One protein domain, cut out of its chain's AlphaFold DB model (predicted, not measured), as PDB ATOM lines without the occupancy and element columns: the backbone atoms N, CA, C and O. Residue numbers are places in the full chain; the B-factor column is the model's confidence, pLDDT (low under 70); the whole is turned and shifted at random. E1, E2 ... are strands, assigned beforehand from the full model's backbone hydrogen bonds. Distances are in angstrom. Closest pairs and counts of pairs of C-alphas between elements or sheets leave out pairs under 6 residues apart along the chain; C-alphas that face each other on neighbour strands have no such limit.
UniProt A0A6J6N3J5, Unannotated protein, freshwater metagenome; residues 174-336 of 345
ATOM      1  N   ALA A 174      -5.588   9.483 -23.590       44.25
ATOM      2  CA  ALA A 174      -5.943   8.534 -24.634       44.25
ATOM      3  C   ALA A 174      -4.619   8.145 -25.325       44.25
ATOM      4  O   ALA A 174      -3.877   9.058 -25.694       44.25
ATOM      5  N   PRO A 175      -4.262   6.851 -25.453       44.84
ATOM      6  CA  PRO A 175      -2.859   6.410 -25.488       44.84
ATOM      7  C   PRO A 175      -1.944   7.032 -26.560       44.84
ATOM      8  O   PRO A 175      -0.734   6.825 -26.523       44.84
ATOM      9  N   ASN A 176      -2.482   7.767 -27.537       53.66
ATOM     10  CA  ASN A 176      -1.775   8.103 -28.761       53.66
ATOM     11  C   ASN A 176      -2.059   9.488 -29.363       53.66
ATOM     12  O   ASN A 176      -1.539   9.727 -30.447       53.66
ATOM     13  N   ILE A 177      -2.858  10.387 -28.770       66.75
ATOM     14  CA  ILE A 177      -3.214  11.642 -29.468       66.75
ATOM     15  C   ILE A 177      -3.186  12.838 -28.519       66.75
ATOM     16  O   ILE A 177      -4.124  13.079 -27.768       66.75
ATOM     17  N   PHE A 178      -2.107  13.612 -28.598       77.06
ATOM     18  CA  PHE A 178      -2.002  14.949 -28.021       77.06
ATOM     19  C   PHE A 178      -1.543  15.945 -29.098       77.06
ATOM     20  O   PHE A 178      -1.069  15.518 -30.160       77.06
ATOM     21  N   PRO A 179      -1.681  17.266 -28.869       85.81
ATOM     22  CA  PRO A 179      -1.314  18.274 -29.859       85.81
ATOM     23  C   PRO A 179       0.133  18.100 -30.359       85.81
ATOM     24  O   PRO A 179       1.083  18.119 -29.579       85.81
ATOM     25  N   GLY A 180       0.296  17.921 -31.675       86.88
ATOM     26  CA  GLY A 180       1.580  17.590 -32.314       86.88
ATOM     27  C   GLY A 180       1.651  16.176 -32.907       86.88
ATOM     28  O   GLY A 180       2.608  15.861 -33.617       86.88
ATOM     29  N   LEU A 181       0.633  15.346 -32.670       90.69
ATOM     30  CA  LEU A 181       0.454  14.041 -33.306       90.69
ATOM     31  C   LEU A 181      -0.636  14.082 -34.384       90.69
ATOM     32  O   LEU A 181      -1.595  14.849 -34.287       90.69
ATOM     33  N   ASP A 182      -0.493  13.246 -35.411       89.12
ATOM     34  CA  ASP A 182      -1.535  12.988 -36.400       89.12
ATOM     35  C   ASP A 182      -2.595  12.001 -35.867       89.12
ATOM     36  O   ASP A 182      -2.511  11.490 -34.748       89.12
ATOM     37  N   ALA A 183      -3.598  11.688 -36.692       85.69
ATOM     38  CA  ALA A 183      -4.667  10.750 -36.336       85.69
ATOM     39  C   ALA A 183      -4.180   9.314 -36.037       85.69
ATOM     40  O   ALA A 183      -4.918   8.528 -35.447       85.69
ATOM     41  N   ASN A 184      -2.957   8.961 -36.439       83.88
ATOM     42  CA  ASN A 184      -2.335   7.660 -36.195       83.88
ATOM     43  C   ASN A 184      -1.386   7.680 -34.983       83.88
ATOM     44  O   ASN A 184      -0.777   6.653 -34.662       83.88
ATOM     45  N   GLY A 185      -1.243   8.831 -34.319       86.75
ATOM     46  CA  GLY A 185      -0.301   9.049 -33.227       86.75
ATOM     47  C   GLY A 185       1.144   9.257 -33.682       86.75
ATOM     48  O   GLY A 185       2.061   9.039 -32.893       86.75
ATOM     49  N   ILE A 186       1.370   9.632 -34.944       90.62
ATOM     50  CA  ILE A 186       2.696   9.923 -35.500       90.62
ATOM     51  C   ILE A 186       2.969  11.429 -35.362       90.62
ATOM     52  O   ILE A 186       2.115  12.233 -35.737       90.62
ATOM     53  N   PRO A 187       4.139  11.848 -34.850       94.25
ATOM     54  CA  PRO A 187       4.536  13.251 -34.826       94.25
ATOM     55  C   PRO A 187       4.476  13.900 -36.211       94.25
ATOM     56  O   PRO A 187       5.101  13.417 -37.154       94.25
ATOM     57  N   VAL A 188       3.761  15.021 -36.329       90.69
ATOM     58  CA  VAL A 188       3.672  15.775 -37.598       90.69
ATOM     59  C   VAL A 188       4.885  16.678 -37.838       90.69
ATOM     60  O   VAL A 188       5.131  17.094 -38.969       90.69
ATOM     61  N   ALA A 189       5.623  17.008 -36.776       93.31
ATOM     62  CA  ALA A 189       6.821  17.842 -36.790       93.31
ATOM     63  C   ALA A 189       7.629  17.633 -35.490       93.31
ATOM     64  O   ALA A 189       7.438  16.646 -34.774       93.31
ATOM     65  N   ILE A 190       8.541  18.562 -35.187       96.31
ATOM     66  CA  ILE A 190       9.205  18.654 -33.884       96.31
ATOM     67  C   ILE A 190       8.454  19.692 -33.047       96.31
ATOM     68  O   ILE A 190       8.542  20.891 -33.317       96.31
ATOM     69  N   THR A 191       7.683  19.239 -32.061       95.88
ATOM     70  CA  THR A 191       6.719  20.093 -31.353       95.88
ATOM     71  C   THR A 191       6.791  19.956 -29.840       95.88
ATOM     72  O   THR A 191       7.145  18.904 -29.306       95.88
ATOM     73  N   VAL A 192       6.397  21.023 -29.147       95.06
ATOM     74  CA  VAL A 192       6.210  21.057 -27.693       95.06
ATOM     75  C   VAL A 192       4.821  21.599 -27.384       95.06
ATOM     76  O   VAL A 192       4.392  22.602 -27.947       95.06
ATOM     77  N   ASN A 193       4.133  20.947 -26.462       91.50
ATOM     78  CA  ASN A 193       2.845  21.352 -25.930       91.50
ATOM     79  C   ASN A 193       2.908  21.341 -24.397       91.50
ATOM     80  O   ASN A 193       3.642  20.552 -23.809       91.50
ATOM     81  N   ASP A 194       2.158  22.218 -23.746       85.06
ATOM     82  CA  ASP A 194       2.102  22.367 -22.286       85.06
ATOM     83  C   ASP A 194       0.748  21.931 -21.692       85.06
ATOM     84  O   ASP A 194       0.352  22.392 -20.624       85.06
ATOM     85  N   GLY A 195       0.014  21.075 -22.409       79.94
ATOM     86  CA  GLY A 195      -1.354  20.675 -22.073       79.94
ATOM     87  C   GLY A 195      -2.433  21.637 -22.582       79.94
ATOM     88  O   GLY A 195      -3.612  21.353 -22.405       79.94
ATOM     89  N   SER A 196      -2.056  22.755 -23.214       81.62
ATOM     90  CA  SER A 196      -2.997  23.668 -23.879       81.62
ATOM     91  C   SER A 196      -3.352  23.214 -25.302       81.62
ATOM     92  O   SER A 196      -2.813  22.236 -25.810       81.62
ATOM     93  N   ASP A 197      -4.201  23.968 -26.002       81.56
ATOM     94  CA  ASP A 197      -4.474  23.740 -27.431       81.56
ATOM     95  C   ASP A 197      -3.355  24.270 -28.353       81.56
ATOM     96  O   ASP A 197      -3.404  24.098 -29.574       81.56
ATOM     97  N   TYR A 198      -2.340  24.948 -27.801       88.25
ATOM     98  CA  TYR A 198      -1.258  25.539 -28.584       88.25
ATOM     99  C   TYR A 198      -0.144  24.527 -28.872       88.25
ATOM    100  O   TYR A 198       0.446  23.945 -27.961       88.25
ATOM    101  N   ILE A 199       0.199  24.363 -30.150       92.12
ATOM    102  CA  ILE A 199       1.330  23.538 -30.585       92.12
ATOM    103  C   ILE A 199       2.527  24.448 -30.845       92.12
ATOM    104  O   ILE A 199       2.551  25.197 -31.822       92.12
ATOM    105  N   GLY A 200       3.520  24.367 -29.968       93.69
ATOM    106  CA  GLY A 200       4.780  25.076 -30.091       93.69
ATOM    107  C   GLY A 200       5.794  24.374 -30.969       93.69
ATOM    108  O   GLY A 200       5.807  23.147 -31.075       93.69
ATOM    109  N   ASN A 201       6.706  25.159 -31.536       95.19
ATOM    110  CA  ASN A 201       7.859  24.634 -32.257       95.19
ATOM    111  C   ASN A 201       9.027  24.297 -31.313       95.19
ATOM    112  O   ASN A 201       9.308  25.017 -30.347       95.19
ATOM    113  N   ALA A 202       9.767  23.244 -31.643       95.75
ATOM    114  CA  ALA A 202      11.025  22.897 -31.000       95.75
ATOM    115  C   ALA A 202      12.083  22.504 -32.033       95.75
ATOM    116  O   ALA A 202      11.788  22.192 -33.184       95.75
ATOM    117  N   VAL A 203      13.344  22.550 -31.619       94.94
ATOM    118  CA  VAL A 203      14.478  22.158 -32.457       94.94
ATOM    119  C   VAL A 203      15.087  20.892 -31.888       94.94
ATOM    120  O   VAL A 203      15.325  20.798 -30.686       94.94
ATOM    121  N   LEU A 204      15.363  19.937 -32.770       94.81
ATOM    122  CA  LEU A 204      16.063  18.705 -32.448       94.81
ATOM    123  C   LEU A 204      17.491  18.785 -32.983       94.81
ATOM    124  O   LEU A 204      17.708  18.971 -34.178       94.81
ATOM    125  N   HIS A 205      18.460  18.599 -32.099       92.56
ATOM    126  CA  HIS A 205      19.848  18.375 -32.474       92.56
ATOM    127  C   HIS A 205      20.165  16.907 -32.242       92.56
ATOM    128  O   HIS A 205      20.072  16.435 -31.113       92.56
ATOM    129  N   SER A 206      20.533  16.176 -33.290       87.38
ATOM    130  CA  SER A 206      20.929  14.776 -33.179       87.38
ATOM    131  C   SER A 206      22.397  14.598 -33.538       87.38
ATOM    132  O   SER A 206      22.941  15.239 -34.441       87.38
ATOM    133  N   ARG A 207      23.053  13.700 -32.813       80.25
ATOM    134  CA  ARG A 207      24.359  13.160 -33.161       80.25
ATOM    135  C   ARG A 207      24.134  11.706 -33.534       80.25
ATOM    136  O   ARG A 207      23.785  10.885 -32.686       80.25
ATOM    137  N   THR A 208      24.308  11.393 -34.814       70.25
ATOM    138  CA  THR A 208      24.154  10.021 -35.293       70.25
ATOM    139  C   THR A 208      25.151   9.109 -34.584       70.25
ATOM    140  O   THR A 208      26.340   9.416 -34.467       70.25
ATOM    141  N   GLY A 209      24.635   7.999 -34.056       65.88
ATOM    142  CA  GLY A 209      25.420   7.055 -33.276       65.88
ATOM    143  C   GLY A 209      26.510   6.376 -34.093       65.88
ATOM    144  O   GLY A 209      26.295   6.001 -35.247       65.88
ATOM    145  N   SER A 210      27.675   6.178 -33.476       65.25
ATOM    146  CA  SER A 210      28.729   5.326 -34.028       65.25
ATOM    147  C   SER A 210      28.391   3.857 -33.757       65.25
ATOM    148  O   SER A 210      27.975   3.510 -32.651       65.25
ATOM    149  N   VAL A 211      28.547   2.998 -34.767       66.00
ATOM    150  CA  VAL A 211      28.357   1.551 -34.613       66.00
ATOM    151  C   VAL A 211      29.489   1.007 -33.748       66.00
ATOM    152  O   VAL A 211      30.660   1.105 -34.112       66.00
ATOM    153  N   THR A 212      29.141   0.435 -32.598       67.25
ATOM    154  CA  THR A 212      30.114  -0.221 -31.718       67.25
ATOM    155  C   THR A 212      30.374  -1.663 -32.160       67.25
ATOM    156  O   THR A 212      29.617  -2.253 -32.931       67.25
ATOM    157  N   THR A 213      31.446  -2.264 -31.642       58.59
ATOM    158  CA  THR A 213      31.891  -3.635 -31.952       58.59
ATOM    159  C   THR A 213      30.873  -4.734 -31.618       58.59
ATOM    160  O   THR A 213      31.038  -5.859 -32.079       58.59
ATOM    161  N   GLN A 214      29.812  -4.424 -30.865       68.12
ATOM    162  CA  GLN A 214      28.722  -5.347 -30.521       68.12
ATOM    163  C   GLN A 214      27.429  -5.087 -31.316       68.12
ATOM    164  O   GLN A 214      26.344  -5.416 -30.848       68.12
ATOM    165  N   SER A 215      27.508  -4.432 -32.482       68.88
ATOM    166  CA  SER A 215      26.333  -4.026 -33.283       68.88
ATOM    167  C   SER A 215      25.349  -3.117 -32.534       68.88
ATOM    168  O   SER A 215      24.215  -2.930 -32.972       68.88
ATOM    169  N   THR A 216      25.787  -2.532 -31.415       82.81
ATOM    170  CA  THR A 216      24.999  -1.573 -30.647       82.81
ATOM    171  C   THR A 216      25.236  -0.178 -31.203       82.81
ATOM    172  O   THR A 216      26.384   0.223 -31.428       82.81
ATOM    173  N   VAL A 217      24.156   0.561 -31.421       85.44
ATOM    174  CA  VAL A 217      24.182   1.938 -31.914       85.44
ATOM    175  C   VAL A 217      23.502   2.825 -30.888       85.44
ATOM    176  O   VAL A 217      22.352   2.581 -30.540       85.44
ATOM    177  N   VAL A 218      24.203   3.855 -30.416       88.69
ATOM    178  CA  VAL A 218      23.654   4.836 -29.471       88.69
ATOM    179  C   VAL A 218      23.474   6.162 -30.185       88.69
ATOM    180  O   VAL A 218      24.454   6.815 -30.535       88.69
ATOM    181  N   THR A 219      22.227   6.559 -30.389       90.44
ATOM    182  CA  THR A 219      21.864   7.867 -30.929       90.44
ATOM    183  C   THR A 219      21.593   8.818 -29.784       90.44
ATOM    184  O   THR A 219      20.686   8.600 -28.983       90.44
ATOM    185  N   GLU A 220      22.370   9.889 -29.723       93.38
ATOM    186  CA  GLU A 220      22.177  10.970 -28.767       93.38
ATOM    187  C   GLU A 220      21.436  12.113 -29.457       93.38
ATOM    188  O   GLU A 220      21.780  12.511 -30.576       93.38
ATOM    189  N   SER A 221      20.413  12.656 -28.805       93.75
ATOM    190  CA  SER A 221      19.719  13.837 -29.310       93.75
ATOM    191  C   SER A 221      19.249  14.752 -28.189       93.75
ATOM    192  O   SER A 221      18.987  14.310 -27.074       93.75
ATOM    193  N   SER A 222      19.148  16.039 -28.498       94.19
ATOM    194  CA  SER A 222      18.643  17.070 -27.602       94.19
ATOM    195  C   SER A 222      17.531  17.830 -28.308       94.19
ATOM    196  O   SER A 222      17.778  18.506 -29.310       94.19
ATOM    197  N   LEU A 223      16.312  17.727 -27.786       95.75
ATOM    198  CA  LEU A 223      15.193  18.573 -28.189       95.75
ATOM    199  C   LEU A 223      15.131  19.789 -27.270       95.75
ATOM    200  O   LEU A 223      15.248  19.646 -26.057       95.75
ATOM    201  N   MET A 224      14.928  20.978 -27.833       94.75
ATOM    202  CA  MET A 224      14.775  22.219 -27.075       94.75
ATOM    203  C   MET A 224      13.630  23.063 -27.632       94.75
ATOM    204  O   MET A 224      13.531  23.252 -28.848       94.75
ATOM    205  N   THR A 225      12.790  23.609 -26.750       95.94
ATOM    206  CA  THR A 225      11.737  24.565 -27.131       95.94
ATOM    207  C   THR A 225      12.322  25.765 -27.878       95.94
ATOM    208  O   THR A 225      13.300  26.366 -27.430       95.94
ATOM    209  N   ASN A 226      11.689  26.152 -28.988       94.69
ATOM    210  CA  ASN A 226      12.081  27.295 -29.816       94.69
ATOM    211  C   ASN A 226      10.889  28.223 -30.119       94.69
ATOM    212  O   ASN A 226      10.770  28.781 -31.209       94.69
ATOM    213  N   ASP A 227       9.968  28.346 -29.164       93.38
ATOM    214  CA  ASP A 227       8.741  29.123 -29.307       93.38
ATOM    215  C   ASP A 227       8.429  29.915 -28.022       93.38
ATOM    216  O   ASP A 227       8.193  29.286 -26.985       93.38
ATOM    217  N   PRO A 228       8.341  31.263 -28.087       91.94
ATOM    218  CA  PRO A 228       8.040  32.141 -26.948       91.94
ATOM    219  C   PRO A 228       6.763  31.812 -26.178       91.94
ATOM    220  O   PRO A 228       6.665  32.133 -24.992       91.94
ATOM    221  N   LYS A 229       5.767  31.206 -26.829       90.50
ATOM    222  CA  LYS A 229       4.471  30.889 -26.210       90.50
ATOM    223  C   LYS A 229       4.469  29.553 -25.473       90.50
ATOM    224  O   LYS A 229       3.553  29.307 -24.690       90.50
ATOM    225  N   SER A 230       5.477  28.717 -25.705       91.69
ATOM    226  CA  SER A 230       5.546  27.358 -25.169       91.69
ATOM    227  C   SER A 230       6.433  27.276 -23.943       91.69
ATOM    228  O   SER A 230       7.322  28.103 -23.747       91.69
ATOM    229  N   ILE A 231       6.205  26.262 -23.117       92.62
ATOM    230  CA  ILE A 231       7.047  25.994 -21.954       92.62
ATOM    231  C   ILE A 231       8.475  25.631 -22.379       92.62
ATOM    232  O   ILE A 231       8.694  24.859 -23.314       92.62
ATOM    233  N   ASN A 232       9.460  26.195 -21.686       94.31
ATOM    234  CA  ASN A 232      10.868  25.869 -21.859       94.31
ATOM    235  C   ASN A 232      11.141  24.466 -21.325       94.31
ATOM    236  O   ASN A 232      11.229  24.265 -20.111       94.31
ATOM    237  N   VAL A 233      11.322  23.525 -22.246       94.62
ATOM    238  CA  VAL A 233      11.759  22.163 -21.963       94.62
ATOM    239  C   VAL A 233      12.968  21.829 -22.830       94.62
ATOM    240  O   VAL A 233      13.075  22.261 -23.983       94.62
ATOM    241  N   LEU A 234      13.892  21.082 -22.244       94.75
ATOM    242  CA  LEU A 234      15.031  20.479 -22.908       94.75
ATOM    243  C   LEU A 234      14.976  18.982 -22.618       94.75
ATOM    244  O   LEU A 234      14.940  18.570 -21.465       94.75
ATOM    245  N   ILE A 235      14.935  18.168 -23.664       95.38
ATOM    246  CA  ILE A 235      14.904  16.710 -23.560       95.38
ATOM    247  C   ILE A 235      16.210  16.197 -24.144       95.38
ATOM    248  O   ILE A 235      16.357  16.113 -25.364       95.38
ATOM    249  N   HIS A 236      17.174  15.892 -23.277       94.44
ATOM    250  CA  HIS A 236      18.386  15.191 -23.678       94.44
ATOM    251  C   HIS A 236      18.124  13.695 -23.589       94.44
ATOM    252  O   HIS A 236      17.747  13.190 -22.538       94.44
ATOM    253  N   GLN A 237      18.243  12.984 -24.702       94.25
ATOM    254  CA  GLN A 237      17.774  11.608 -24.811       94.25
ATOM    255  C   GLN A 237      18.745  10.724 -25.582       94.25
ATOM    256  O   GLN A 237      19.457  11.165 -26.491       94.25
ATOM    257  N   PHE A 238      18.706   9.443 -25.237       92.62
ATOM    258  CA  PHE A 238      19.532   8.394 -25.806       92.62
ATOM    259  C   PHE A 238      18.634   7.276 -26.319       92.62
ATOM    260  O   PHE A 238      17.865   6.684 -25.559       92.62
ATOM    261  N   ILE A 239      18.759   6.967 -27.605       92.94
ATOM    262  CA  ILE A 239      18.116   5.814 -28.229       92.94
ATOM    263  C   ILE A 239      19.206   4.788 -28.512       92.94
ATOM    264  O   ILE A 239      20.123   5.050 -29.288       92.94
ATOM    265  N   THR A 240      19.119   3.626 -27.872       91.50
ATOM    266  CA  THR A 240      20.101   2.548 -28.032       91.50
ATOM    267  C   THR A 240      19.484   1.397 -28.804       91.50
ATOM    268  O   THR A 240      18.562   0.744 -28.324       91.50
ATOM    269  N   TYR A 241      20.012   1.125 -29.991       91.50
ATOM    270  CA  TYR A 241      19.683  -0.062 -30.764       91.50
ATOM    271  C   TYR A 241      20.652  -1.185 -30.428       91.50
ATOM    272  O   TYR A 241      21.859  -1.015 -30.565       91.50
ATOM    273  N   THR A 242      20.121  -2.332 -30.019       87.00
ATOM    274  CA  THR A 242      20.901  -3.501 -29.563       87.00
ATOM    275  C   THR A 242      21.048  -4.593 -30.627       87.00
ATOM    276  O   THR A 242      21.530  -5.685 -30.341       87.00
ATOM    277  N   GLY A 243      20.600  -4.336 -31.860       83.12
ATOM    278  CA  GLY A 243      20.501  -5.348 -32.918       83.12
ATOM    279  C   GLY A 243      19.154  -6.076 -32.963       83.12
ATOM    280  O   GLY A 243      18.835  -6.672 -33.989       83.12
ATOM    281  N   LEU A 244      18.361  -5.996 -31.890       82.12
ATOM    282  CA  LEU A 244      17.014  -6.572 -31.795       82.12
ATOM    283  C   LEU A 244      15.991  -5.506 -31.401       82.12
ATOM    284  O   LEU A 244      15.026  -5.280 -32.127       82.12
ATOM    285  N   ASP A 245      16.260  -4.804 -30.298       85.50
ATOM    286  CA  ASP A 245      15.330  -3.850 -29.698       85.50
ATOM    287  C   ASP A 245      15.925  -2.442 -29.592       85.50
ATOM    288  O   ASP A 245      17.151  -2.255 -29.568       85.50
ATOM    289  N   LEU A 246      15.026  -1.459 -29.486       90.31
ATOM    290  CA  LEU A 246      15.342  -0.078 -29.137       90.31
ATOM    291  C   LEU A 246      15.084   0.153 -27.649       90.31
ATOM    292  O   LEU A 246      13.996  -0.116 -27.145       90.31
ATOM    293  N   GLN A 247      16.079   0.703 -26.968       90.81
ATOM    294  CA  GLN A 247      15.983   1.165 -25.590       90.81
ATOM    295  C   GLN A 247      16.019   2.691 -25.563       90.81
ATOM    296  O   GLN A 247      16.691   3.313 -26.388       90.81
ATOM    297  N   TYR A 248      15.305   3.286 -24.612       91.50
ATOM    298  CA  TYR A 248      15.199   4.733 -24.461       91.50
ATOM    299  C   TYR A 248      15.627   5.157 -23.058       91.50
ATOM    300  O   TYR A 248      15.173   4.576 -22.072       91.50
ATOM    301  N   ALA A 249      16.464   6.185 -22.982       90.69
ATOM    302  CA  ALA A 249      16.834   6.866 -21.749       90.69
ATOM    303  C   ALA A 249      16.787   8.384 -21.955       90.69
ATOM    304  O   ALA A 249      16.947   8.869 -23.078       90.69
ATOM    305  N   VAL A 250      16.568   9.135 -20.877       93.12
ATOM    306  CA  VAL A 250      16.330  10.580 -20.943       93.12
ATOM    307  C   VAL A 250      16.813  11.304 -19.693       93.12
ATOM    308  O   VAL A 250      16.725  10.778 -18.586       93.12
ATOM    309  N   ILE A 251      17.283  12.529 -19.900       93.00
ATOM    310  CA  ILE A 251      17.609  13.536 -18.899       93.00
ATOM    311  C   ILE A 251      16.797  14.786 -19.281       93.00
ATOM    312  O   ILE A 251      17.189  15.539 -20.179       93.00
ATOM    313  N   PRO A 252      15.599  14.960 -18.701       93.94
ATOM    314  CA  PRO A 252      14.749  16.102 -18.993       93.94
ATOM    315  C   PRO A 252      15.123  17.296 -18.112       93.94
ATOM    316  O   PRO A 252      15.380  17.150 -16.918       93.94
ATOM    317  N   SER A 253      15.053  18.490 -18.683       93.38
ATOM    318  CA  SER A 253      15.295  19.748 -17.985       93.38
ATOM    319  C   SER A 253      14.206  20.756 -18.337       93.38
ATOM    320  O   SER A 253      13.678  20.778 -19.450       93.38
ATOM    321  N   VAL A 254      13.875  21.635 -17.398       92.94
ATOM    322  CA  VAL A 254      12.962  22.768 -17.630       92.94
ATOM    323  C   VAL A 254      13.579  24.037 -17.086       92.94
ATOM    324  O   VAL A 254      14.424  24.002 -16.190       92.94
ATOM    325  N   ARG A 255      13.148  25.182 -17.610       92.12
ATOM    326  CA  ARG A 255      13.584  26.472 -17.081       92.12
ATOM    327  C   ARG A 255      12.591  27.000 -16.062       92.12
ATOM    328  O   ARG A 255      11.420  27.154 -16.385       92.12
ATOM    329  N   ILE A 256      13.061  27.321 -14.861       89.00
ATOM    330  CA  ILE A 256      12.254  27.879 -13.770       89.00
ATOM    331  C   ILE A 256      12.934  29.163 -13.293       89.00
ATOM    332  O   ILE A 256      14.106  29.149 -12.913       89.00
ATOM    333  N   LYS A 257      12.201  30.284 -13.298       88.12
ATOM    334  CA  LYS A 257      12.688  31.597 -12.821       88.12
ATOM    335  C   LYS A 257      14.052  31.994 -13.415       88.12
ATOM    336  O   LYS A 257      14.930  32.497 -12.717       88.12
ATOM    337  N   GLY A 258      14.237  31.754 -14.705       88.38
ATOM    338  CA  GLY A 258      15.426  32.125 -15.458       88.38
ATOM    339  C   GLY A 258      16.531  31.069 -15.504       88.38
ATOM    340  O   GLY A 258      17.462  31.235 -16.295       88.38
ATOM    341  N   VAL A 259      16.428  29.986 -14.730       90.19
ATOM    342  CA  VAL A 259      17.485  28.976 -14.559       90.19
ATOM    343  C   VAL A 259      17.011  27.617 -15.069       90.19
ATOM    344  O   VAL A 259      15.911  27.181 -14.736       90.19
ATOM    345  N   TRP A 260      17.824  26.946 -15.887       91.56
ATOM    346  CA  TRP A 260      17.553  25.573 -16.322       91.56
ATOM    347  C   TRP A 260      17.844  24.598 -15.197       91.56
ATOM    348  O   TRP A 260      18.915  24.678 -14.616       91.56
ATOM    349  N   ALA A 261      16.930  23.685 -14.903       90.31
ATOM    350  CA  ALA A 261      17.105  22.667 -13.881       90.31
ATOM    351  C   ALA A 261      16.887  21.279 -14.480       90.31
ATOM    352  O   ALA A 261      15.848  21.032 -15.097       90.31
ATOM    353  N   ASP A 262      17.853  20.388 -14.256       92.12
ATOM    354  CA  ASP A 262      17.721  18.975 -14.600       92.12
ATOM    355  C   ASP A 262      16.768  18.315 -13.613       92.12
ATOM    356  O   ASP A 262      16.903  18.444 -12.389       92.12
ATOM    357  N   LEU A 263      15.767  17.635 -14.150       90.81
ATOM    358  CA  LEU A 263      14.672  17.088 -13.374       90.81
ATOM    359  C   LEU A 263      14.999  15.679 -12.912       90.81
ATOM    360  O   LEU A 263      15.545  14.867 -13.657       90.81
ATOM    361  N   LYS A 264      14.606  15.363 -11.676       87.94
ATOM    362  CA  LYS A 264      14.769  14.013 -11.157       87.94
ATOM    363  C   LYS A 264      13.688  13.102 -11.723       87.94
ATOM    364  O   LYS A 264      12.520  13.212 -11.359       87.94
ATOM    365  N   VAL A 265      14.091  12.166 -12.575       86.50
ATOM    366  CA  VAL A 265      13.203  11.124 -13.101       86.50
ATOM    367  C   VAL A 265      12.967  10.066 -12.021       86.50
ATOM    368  O   VAL A 265      13.914   9.460 -11.514       86.50
ATOM    369  N   THR A 266      11.705   9.851 -11.648       77.38
ATOM    370  CA  THR A 266      11.289   8.793 -10.708       77.38
ATOM    371  C   THR A 266      10.943   7.502 -11.434       77.38
ATOM    372  O   THR A 266      11.128   6.415 -10.886       77.38
ATOM    373  N   GLY A 267      10.485   7.607 -12.682       76.81
ATOM    374  CA  GLY A 267      10.171   6.467 -13.526       76.81
ATOM    375  C   GLY A 267      10.084   6.843 -14.997       76.81
ATOM    376  O   GLY A 267       9.744   7.968 -15.364       76.81
ATOM    377  N   THR A 268      10.386   5.876 -15.855       80.12
ATOM    378  CA  THR A 268      10.198   5.993 -17.301       80.12
ATOM    379  C   THR A 268       9.545   4.720 -17.807       80.12
ATOM    380  O   THR A 268      10.002   3.623 -17.497       80.12
ATOM    381  N   SER A 269       8.476   4.867 -18.582       80.81
ATOM    382  CA  SER A 269       7.814   3.763 -19.274       80.81
ATOM    383  C   SER A 269       7.869   4.031 -20.766       80.81
ATOM    384  O   SER A 269       7.314   5.029 -21.225       80.81
ATOM    385  N   SER A 270       8.534   3.161 -21.521       84.00
ATOM    386  CA  SER A 270       8.651   3.265 -22.973       84.00
ATOM    387  C   SER A 270       7.943   2.106 -23.671       84.00
ATOM    388  O   SER A 270       8.015   0.951 -23.250       84.00
ATOM    389  N   ASN A 271       7.247   2.418 -24.760       84.88
ATOM    390  CA  ASN A 271       6.651   1.449 -25.667       84.88
ATOM    391  C   ASN A 271       7.178   1.701 -27.078       84.88
ATOM    392  O   ASN A 271       7.123   2.827 -27.567       84.88
ATOM    393  N   VAL A 272       7.687   0.653 -27.724       88.62
ATOM    394  CA  VAL A 272       8.205   0.730 -29.089       88.62
ATOM    395  C   VAL A 272       7.285  -0.057 -30.010       88.62
ATOM    396  O   VAL A 272       7.201  -1.283 -29.931       88.62
ATOM    397  N   LYS A 273       6.620   0.645 -30.924       88.81
ATOM    398  CA  LYS A 273       5.766   0.058 -31.958       88.81
ATOM    399  C   LYS A 273       6.489   0.064 -33.298       88.81
ATOM    400  O   LYS A 273       7.086   1.062 -33.687       88.81
ATOM    401  N   THR A 274       6.400  -1.041 -34.033       91.62
ATOM    402  CA  THR A 274       6.843  -1.093 -35.433       91.62
ATOM    403  C   THR A 274       5.692  -0.706 -36.353       91.62
ATOM    404  O   THR A 274       4.594  -1.250 -36.231       91.62
ATOM    405  N   LEU A 275       5.941   0.237 -37.259       88.75
ATOM    406  CA  LEU A 275       4.990   0.666 -38.283       88.75
ATOM    407  C   LEU A 275       5.080  -0.235 -39.523       88.75
ATOM    408  O   LEU A 275       5.993  -1.049 -39.665       88.75
ATOM    409  N   ALA A 276       4.109  -0.097 -40.428       90.88
ATOM    410  CA  ALA A 276       4.012  -0.917 -41.639       90.88
ATOM    411  C   ALA A 276       5.199  -0.733 -42.606       90.88
ATOM    412  O   ALA A 276       5.527  -1.647 -43.357       90.88
ATOM    413  N   ASP A 277       5.852   0.426 -42.567       91.25
ATOM    414  CA  ASP A 277       7.055   0.756 -43.336       91.25
ATOM    415  C   ASP A 277       8.360   0.263 -42.671       91.25
ATOM    416  O   ASP A 277       9.448   0.455 -43.210       91.25
ATOM    417  N   GLY A 278       8.271  -0.380 -41.499       91.50
ATOM    418  CA  GLY A 278       9.413  -0.852 -40.715       91.50
ATOM    419  C   GLY A 278      10.025   0.198 -39.778       91.50
ATOM    420  O   GLY A 278      10.852  -0.166 -38.925       91.50
ATOM    421  N   SER A 279       9.592   1.461 -39.877       94.62
ATOM    422  CA  SER A 279       9.954   2.525 -38.939       94.62
ATOM    423  C   SER A 279       9.414   2.228 -37.535       94.62
ATOM    424  O   SER A 279       8.646   1.279 -37.310       94.62
ATOM    425  N   LYS A 280       9.890   2.981 -36.550       92.50
ATOM    426  CA  LYS A 280       9.615   2.748 -35.134       92.50
ATOM    427  C   LYS A 280       8.990   3.994 -34.530       92.50
ATOM    428  O   LYS A 280       9.445   5.108 -34.775       92.50
ATOM    429  N   LEU A 281       7.959   3.781 -33.727       92.75
ATOM    430  CA  LEU A 281       7.321   4.807 -32.920       92.75
ATOM    431  C   LEU A 281       7.603   4.491 -31.455       92.75
ATOM    432  O   LEU A 281       7.221   3.426 -30.971       92.75
ATOM    433  N   ILE A 282       8.313   5.389 -30.784       92.50
ATOM    434  CA  ILE A 282       8.669   5.265 -29.374       92.50
ATOM    435  C   ILE A 282       7.763   6.214 -28.596       92.50
ATOM    436  O   ILE A 282       7.914   7.426 -28.713       92.50
ATOM    437  N   THR A 283       6.845   5.672 -27.805       89.69
ATOM    438  CA  THR A 283       6.012   6.442 -26.874       89.69
ATOM    439  C   THR A 283       6.597   6.313 -25.479       89.69
ATOM    440  O   THR A 283       6.794   5.197 -24.998       89.69
ATOM    441  N   VAL A 284       6.879   7.436 -24.825       88.94
ATOM    442  CA  VAL A 284       7.550   7.465 -23.527       88.94
ATOM    443  C   VAL A 284       6.797   8.337 -22.538       88.94
ATOM    444  O   VAL A 284       6.592   9.525 -22.772       88.94
ATOM    445  N   TYR A 285       6.474   7.747 -21.394       84.88
ATOM    446  CA  TYR A 285       5.968   8.440 -20.219       84.88
ATOM    447  C   TYR A 285       7.109   8.643 -19.231       84.88
ATOM    448  O   TYR A 285       7.733   7.674 -18.789       84.88
ATOM    449  N   ILE A 286       7.374   9.896 -18.887       85.81
ATOM    450  CA  ILE A 286       8.421  10.301 -17.956       85.81
ATOM    451  C   ILE A 286       7.737  10.874 -16.721       85.81
ATOM    452  O   ILE A 286       7.037  11.884 -16.805       85.81
ATOM    453  N   VAL A 287       7.938  10.221 -15.580       84.19
ATOM    454  CA  VAL A 287       7.417  10.661 -14.283       84.19
ATOM    455  C   VAL A 287       8.551  11.311 -13.506       84.19
ATOM    456  O   VAL A 287       9.672  10.790 -13.459       84.19
ATOM    457  N   LEU A 288       8.262  12.469 -12.924       84.62
ATOM    458  CA  LEU A 288       9.250  13.360 -12.333       84.62
ATOM    459  C   LEU A 288       8.970  13.575 -10.844       84.62
ATOM    460  O   LEU A 288       7.818  13.584 -10.408       84.62
ATOM    461  N   ASP A 289      10.031  13.756 -10.061       82.06
ATOM    462  CA  ASP A 289       9.934  14.233  -8.682       82.06
ATOM    463  C   ASP A 289       9.707  15.749  -8.723       82.06
ATOM    464  O   ASP A 289      10.559  16.509  -9.184       82.06
ATOM    465  N   THR A 290       8.541  16.197  -8.265       84.88
ATOM    466  CA  THR A 290       8.153  17.612  -8.314       84.88
ATOM    467  C   THR A 290       8.849  18.469  -7.258       84.88
ATOM    468  O   THR A 290       8.746  19.699  -7.308       84.88
ATOM    469  N   GLU A 291       9.570  17.852  -6.321       81.88
ATOM    470  CA  GLU A 291      10.242  18.530  -5.212       81.88
ATOM    471  C   GLU A 291      11.768  18.548  -5.361       81.88
ATOM    472  O   GLU A 291      12.445  19.297  -4.651       81.88
ATOM    473  N   LYS A 292      12.332  17.745  -6.275       79.00
ATOM    474  CA  LYS A 292      13.785  17.562  -6.405       79.00
ATOM    475  C   LYS A 292      14.293  17.713  -7.831       79.00
ATOM    476  O   LYS A 292      13.705  17.243  -8.798       79.00
ATOM    477  N   THR A 293      15.480  18.297  -7.928       83.69
ATOM    478  CA  THR A 293      16.275  18.394  -9.156       83.69
ATOM    479  C   THR A 293      17.514  17.508  -9.037       83.69
ATOM    480  O   THR A 293      18.006  17.282  -7.929       83.69
ATOM    481  N   GLU A 294      18.039  17.002 -10.153       77.44
ATOM    482  CA  GLU A 294      19.264  16.182 -10.153       77.44
ATOM    483  C   GLU A 294      20.549  17.007 -10.115       77.44
ATOM    484  O   GLU A 294      21.534  16.577  -9.515       77.44
ATOM    485  N   SER A 295      20.543  18.196 -10.716       75.38
ATOM    486  CA  SER A 295      21.722  19.054 -10.811       75.38
ATOM    487  C   SER A 295      21.363  20.526 -10.624       75.38
ATOM    488  O   SER A 295      20.237  20.953 -10.891       75.38
ATOM    489  N   ALA A 296      22.333  21.304 -10.134       60.59
ATOM    490  CA  ALA A 296      22.208  22.747  -9.996       60.59
ATOM    491  C   ALA A 296      22.315  23.422 -11.369       60.59
ATOM    492  O   ALA A 296      23.173  23.092 -12.186       60.59
ATOM    493  N   GLY A 297      21.414  24.369 -11.610       66.50
ATOM    494  CA  GLY A 297      21.127  24.854 -12.945       66.50
ATOM    495  C   GLY A 297      22.207  25.675 -13.636       66.50
ATOM    496  O   GLY A 297      22.919  26.461 -13.009       66.50
ATOM    497  N   ILE A 298      22.282  25.534 -14.961       65.06
ATOM    498  CA  ILE A 298      23.174  26.314 -15.826       65.06
ATOM    499  C   ILE A 298      22.373  27.451 -16.472       65.06
ATOM    500  O   ILE A 298      21.274  27.257 -16.993       65.06
ATOM    501  N   ALA A 299      22.933  28.663 -16.469       69.94
ATOM    502  CA  ALA A 299      22.375  29.782 -17.220       69.94
ATOM    503  C   ALA A 299      22.646  29.581 -18.721       69.94
ATOM    504  O   ALA A 299      23.731  29.873 -19.219       69.94
ATOM    505  N   MET A 300      21.653  29.055 -19.434       78.69
ATOM    506  CA  MET A 300      21.656  28.885 -20.889       78.69
ATOM    507  C   MET A 300      20.542  29.734 -21.519       78.69
ATOM    508  O   MET A 300      19.568  30.059 -20.828       78.69
ATOM    509  N   PRO A 301      20.654  30.109 -22.810       83.00
ATOM    510  CA  PRO A 301      19.571  30.788 -23.514       83.00
ATOM    511  C   PRO A 301      18.278  29.969 -23.460       83.00
ATOM    512  O   PRO A 301      18.287  28.752 -23.283       83.00
ATOM    513  N   ALA A 302      17.154  30.659 -23.593       88.75
ATOM    514  CA  ALA A 302      15.837  30.053 -23.645       88.75
ATOM    515  C   ALA A 302      14.955  30.869 -24.581       88.75
ATOM    516  O   ALA A 302      15.101  32.090 -24.664       88.75
ATOM    517  N   PHE A 303      14.061  30.183 -25.283       91.44
ATOM    518  CA  PHE A 303      13.260  30.780 -26.349       91.44
ATOM    519  C   PHE A 303      11.766  30.763 -26.047       91.44
ATOM    520  O   PHE A 303      11.028  31.461 -26.728       91.44
ATOM    521  N   GLY A 304      11.340  30.001 -25.040       91.31
ATOM    522  CA  GLY A 304       9.971  29.924 -24.546       91.31
ATOM    523  C   GLY A 304       9.755  30.602 -23.197       91.31
ATOM    524  O   GLY A 304      10.588  31.371 -22.703       91.31
ATOM    525  N   ARG A 305       8.620  30.276 -22.586       92.19
ATOM    526  CA  ARG A 305       8.203  30.703 -21.251       92.19
ATOM    527  C   ARG A 305       8.744  29.752 -20.188       92.19
ATOM    528  O   ARG A 305       8.750  28.537 -20.362       92.19
ATOM    529  N   ASP A 306       9.153  30.301 -19.055       91.38
ATOM    530  CA  ASP A 306       9.569  29.492 -17.914       91.38
ATOM    531  C   ASP A 306       8.397  28.695 -17.325       91.38
ATOM    532  O   ASP A 306       7.251  29.144 -17.295       91.38
ATOM    533  N   ALA A 307       8.708  27.502 -16.837       89.00
ATOM    534  CA  ALA A 307       7.798  26.695 -16.053       89.00
ATOM    535  C   ALA A 307       7.565  27.347 -14.680       89.00
ATOM    536  O   ALA A 307       8.490  27.872 -14.050       89.00
ATOM    537  N   ASN A 308       6.328  27.279 -14.185       87.06
ATOM    538  CA  ASN A 308       5.986  27.806 -12.861       87.06
ATOM    539  C   ASN A 308       6.585  26.946 -11.736       87.06
ATOM    540  O   ASN A 308       6.911  27.455 -10.661       87.06
ATOM    541  N   ARG A 309       6.714  25.642 -11.989       86.50
ATOM    542  CA  ARG A 309       7.305  24.630 -11.112       86.50
ATOM    543  C   ARG A 309       7.780  23.438 -11.942       86.50
ATOM    544  O   ARG A 309       7.634  23.439 -13.162       86.50
ATOM    545  N   ILE A 310       8.319  22.427 -11.270       87.38
ATOM    546  CA  ILE A 310       8.657  21.153 -11.900       87.38
ATOM    547  C   ILE A 310       7.352  20.457 -12.330       87.38
ATOM    548  O   ILE A 310       6.492  20.228 -11.473       87.38
ATOM    549  N   PRO A 311       7.174  20.144 -13.627       87.44
ATOM    550  CA  PRO A 311       6.014  19.394 -14.085       87.44
ATOM    551  C   PRO A 311       6.093  17.948 -13.565       87.44
ATOM    552  O   PRO A 311       7.181  17.377 -13.552       87.44
ATOM    553  N   PRO A 312       4.979  17.327 -13.144       82.12
ATOM    554  CA  PRO A 312       4.982  15.940 -12.680       82.12
ATOM    555  C   PRO A 312       5.173  14.919 -13.806       82.12
ATOM    556  O   PRO A 312       5.684  13.826 -13.553       82.12
ATOM    557  N   VAL A 313       4.738  15.239 -15.031       85.00
ATOM    558  CA  VAL A 313       4.739  14.295 -16.155       85.00
ATOM    559  C   VAL A 313       5.177  14.978 -17.446       85.00
ATOM    560  O   VAL A 313       4.704  16.062 -17.789       85.00
ATOM    561  N   ILE A 314       6.051  14.303 -18.189       90.56
ATOM    562  CA  ILE A 314       6.364  14.624 -19.583       90.56
ATOM    563  C   ILE A 314       6.071  13.387 -20.429       90.56
ATOM    564  O   ILE A 314       6.551  12.292 -20.141       90.56
ATOM    565  N   LEU A 315       5.291  13.570 -21.485       90.94
ATOM    566  CA  LEU A 315       5.034  12.570 -22.509       90.94
ATOM    567  C   LEU A 315       5.825  12.947 -23.758       90.94
ATOM    568  O   LEU A 315       5.818  14.100 -24.185       90.94
ATOM    569  N   THR A 316       6.503  11.984 -24.370       93.25
ATOM    570  CA  THR A 316       7.107  12.194 -25.684       93.25
ATOM    571  C   THR A 316       6.835  11.027 -26.612       93.25
ATOM    572  O   THR A 316       6.826   9.869 -26.196       93.25
ATOM    573  N   VAL A 317       6.596  11.345 -27.879       94.06
ATOM    574  CA  VAL A 317       6.456  10.371 -28.955       94.06
ATOM    575  C   VAL A 317       7.482  10.696 -30.020       94.06
ATOM    576  O   VAL A 317       7.559  11.833 -30.486       94.06
ATOM    577  N   ILE A 318       8.269   9.698 -30.401       95.19
ATOM    578  CA  ILE A 318       9.381   9.831 -31.338       95.19
ATOM    579  C   ILE A 318       9.131   8.892 -32.509       95.19
ATOM    580  O   ILE A 318       8.977   7.685 -32.315       95.19
ATOM    581  N   HIS A 319       9.126   9.431 -33.723       95.44
ATOM    582  CA  HIS A 319       9.134   8.638 -34.949       95.44
ATOM    583  C   HIS A 319      10.554   8.569 -35.485       95.44
ATOM    584  O   HIS A 319      11.186   9.593 -35.740       95.44
ATOM    585  N   THR A 320      11.069   7.356 -35.629       94.94
ATOM    586  CA  THR A 320      12.450   7.106 -36.030       94.94
ATOM    587  C   THR A 320      12.531   5.961 -37.029       94.94
ATOM    588  O   THR A 320      11.621   5.136 -37.142       94.94
ATOM    589  N   ASN A 321      13.647   5.869 -37.744       93.50
ATOM    590  CA  ASN A 321      13.981   4.684 -38.525       93.50
ATOM    591  C   ASN A 321      14.120   3.424 -37.636       93.50
ATOM    592  O   ASN A 321      14.095   3.487 -36.406       93.50
ATOM    593  N   SER A 322      14.298   2.256 -38.255       91.88
ATOM    594  CA  SER A 322      14.366   0.973 -37.537       91.88
ATOM    595  C   SER A 322      15.501   0.874 -36.510       91.88
ATOM    596  O   SER A 322      15.371   0.112 -35.554       91.88
ATOM    597  N   THR A 323      16.581   1.640 -36.689       90.12
ATOM    598  CA  THR A 323      17.777   1.625 -35.835       90.12
ATOM    599  C   THR A 323      17.816   2.758 -34.812       90.12
ATOM    600  O   THR A 323      18.791   2.865 -34.073       90.12
ATOM    601  N   GLY A 324      16.802   3.624 -34.750       90.19
ATOM    602  CA  GLY A 324      16.816   4.754 -33.819       90.19
ATOM    603  C   GLY A 324      17.801   5.875 -34.182       90.19
ATOM    604  O   GLY A 324      18.055   6.744 -33.354       90.19
ATOM    605  N   GLN A 325      18.439   5.829 -35.359       89.88
ATOM    606  CA  GLN A 325      19.487   6.779 -35.770       89.88
ATOM    607  C   GLN A 325      18.945   8.056 -36.389       89.88
ATOM    608  O   GLN A 325      19.525   9.125 -36.207       89.88
ATOM    609  N   GLU A 326      17.865   7.930 -37.148       91.75
ATOM    610  CA  GLU A 326      17.250   9.040 -37.855       91.75
ATOM    611  C   GLU A 326      15.868   9.283 -37.270       91.75
ATOM    612  O   GLU A 326      14.999   8.418 -37.363       91.75
ATOM    613  N   ILE A 327      15.684  10.457 -36.670       93.81
ATOM    614  CA  ILE A 327      14.422  10.884 -36.071       93.81
ATOM    615  C   ILE A 327      13.675  11.727 -37.105       93.81
ATOM    616  O   ILE A 327      14.135  12.806 -37.476       93.81
ATOM    617  N   TYR A 328      12.529  11.227 -37.562       94.38
ATOM    618  CA  TYR A 328      11.660  11.893 -38.537       94.38
ATOM    619  C   TYR A 328      10.781  12.966 -37.895       94.38
ATOM    620  O   TYR A 328      10.468  13.973 -38.524       94.38
ATOM    621  N   GLY A 329      10.410  12.771 -36.630       95.00
ATOM    622  CA  GLY A 329       9.600  13.718 -35.877       95.00
ATOM    623  C   GLY A 329       9.572  13.381 -34.394       95.00
ATOM    624  O   GLY A 329       9.810  12.238 -33.995       95.00
ATOM    625  N   GLN A 330       9.283  14.387 -33.573       96.75
ATOM    626  CA  GLN A 330       9.152  14.220 -32.133       96.75
ATOM    627  C   GLN A 330       8.130  15.204 -31.577       96.75
ATOM    628  O   GLN A 330       8.298  16.414 -31.695       96.75
ATOM    629  N   ALA A 331       7.106  14.684 -30.911       95.12
ATOM    630  CA  ALA A 331       6.153  15.496 -30.173       95.12
ATOM    631  C   ALA A 331       6.421  15.341 -28.673       95.12
ATOM    632  O   ALA A 331       6.636  14.230 -28.179       95.12
ATOM    633  N   VAL A 332       6.429  16.455 -27.949       95.50
ATOM    634  CA  VAL A 332       6.585  16.498 -26.493       95.50
ATOM    635  C   VAL A 332       5.381  17.202 -25.898       95.50
ATOM    636  O   VAL A 332       5.022  18.293 -26.330       95.50
ATOM    637  N   GLN A 333       4.788  16.603 -24.877       92.00
ATOM    638  CA  GLN A 333       3.758  17.218 -24.063       92.00
ATOM    639  C   GLN A 333       4.224  17.271 -22.613       92.00
ATOM    640  O   GLN A 333       4.531  16.252 -21.998       92.00
ATOM    641  N   VAL A 334       4.284  18.476 -22.068       91.25
ATOM    642  CA  VAL A 334       4.611  18.737 -20.671       91.25
ATOM    643  C   VAL A 334       3.302  18.974 -19.937       91.25
ATOM    644  O   VAL A 334       2.602  19.941 -20.219       91.25
ATOM    645  N   LEU A 335       2.956  18.086 -19.012       84.75
ATOM    646  CA  LEU A 335       1.683  18.137 -18.304       84.75
ATOM    647  C   LEU A 335       1.904  18.645 -16.887       84.75
ATOM    648  O   LEU A 335       2.663  18.054 -16.117       84.75
ATOM    649  N   ASP A 336       1.211  19.728 -16.535       78.31
ATOM    650  CA  ASP A 336       1.252  20.289 -15.189       78.31
ATOM    651  C   ASP A 336      -0.161  20.590 -14.647       78.31
ATOM    652  O   ASP A 336      -0.704  21.666 -14.884       78.31
TER     653      ASP A 336
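AT A GLANCE: This is residues 174 to 336 of the 345 residues of the protein "Unannotated protein" of freshwater metagenome (UniProt A0A6J6N3J5). The domain is a closed barrel of nine strands, E1 to E9, which follow one another round the ring in chain order, with E9 coming back beside E1 to close it. Residues 174 to 189 lie outside the wall before E1, two of the strands, E6 and E7, are strongly bent, and the long link from E7 to E8, residues 299 to 312, runs along one end of the barrel. The printed part has 163 residues, with nine named strands and no named helix; the class is all strand, and the sheet is mixed, antiparallel throughout but for the parallel pair E9 and E1. The whole is compact and rounded, with a radius of gyration of the C-alphas of 15.2 A and spans of 43 by 36 by 25 A.

IN THESE COORDINATES: After residues 174 to 189, which hold no named element, E1 covers residues 190 to 193, 10.5 A long, beginning at C-alpha 190 (9.205, 18.654, -33.884). E2 is residues 200 to 207, 23.1 A; E3 217 to 225, 26.3 A; E4 233 to 241, 25.2 A; and E5 246 to 256, 32.1 A. E6, residues 259 to 274, measures 38.1 A and bends by 79 degrees at residue 266. E7, residues 280 to 298, is the longest strand by residues, measures 33.3 A and bends by 102 degrees at residue 291. E8 is residues 313 to 320, 22.5 A, and E9 is residues 327 to 335, 23.0 A, ending at C-alpha 335 (1.683, 18.137, -18.304).

HOW THE PARTS SIT: The nine strands form a meander, each the antiparallel neighbour of the one before, and each forms a hairpin with the next. E2 is staggered: residues 200 to 201 pair with E1, where N 200 and O 192 are 2.8 A apart, and residues 202 to 207 pair with E3, where N 205 and O 222 are 2.9 A apart. E3 and E4 stand at 166 degrees, with N 219 and O 239 at 2.8 A. E4 and E5 stand at 169 degrees, with N 238 and O 249 at 2.8 A. E6 lies beside residues 252 to 256 of E5, with N 263 and O 252 at 2.8 A. E6 and E7 have N 271 and O 283 at 2.8 A. E7 and E8 have N 284 and O 316 at 2.8 A, and E8 and E9 have N 317 and O 331 at 2.9 A. E9 and E1 are parallel at 7 degrees, with N 193 and O 332 at 2.8 A. E2 and E7 are apart, as are E3 and E7.

THE WHOLE: The two C-alphas farthest apart, those of Asp 197 and Thr 213, are 45.7 A from each other. The printed part has no cut. The link from E7 to E8 is long, with 14 residues; the links E4 to E5, E5 to E6 and E6 to E7 are tight, and the others are short. The mean pLDDT of the printed part is 86.8; it is under 70 at residues 174 to 177, 209 to 215 and 296 to 299.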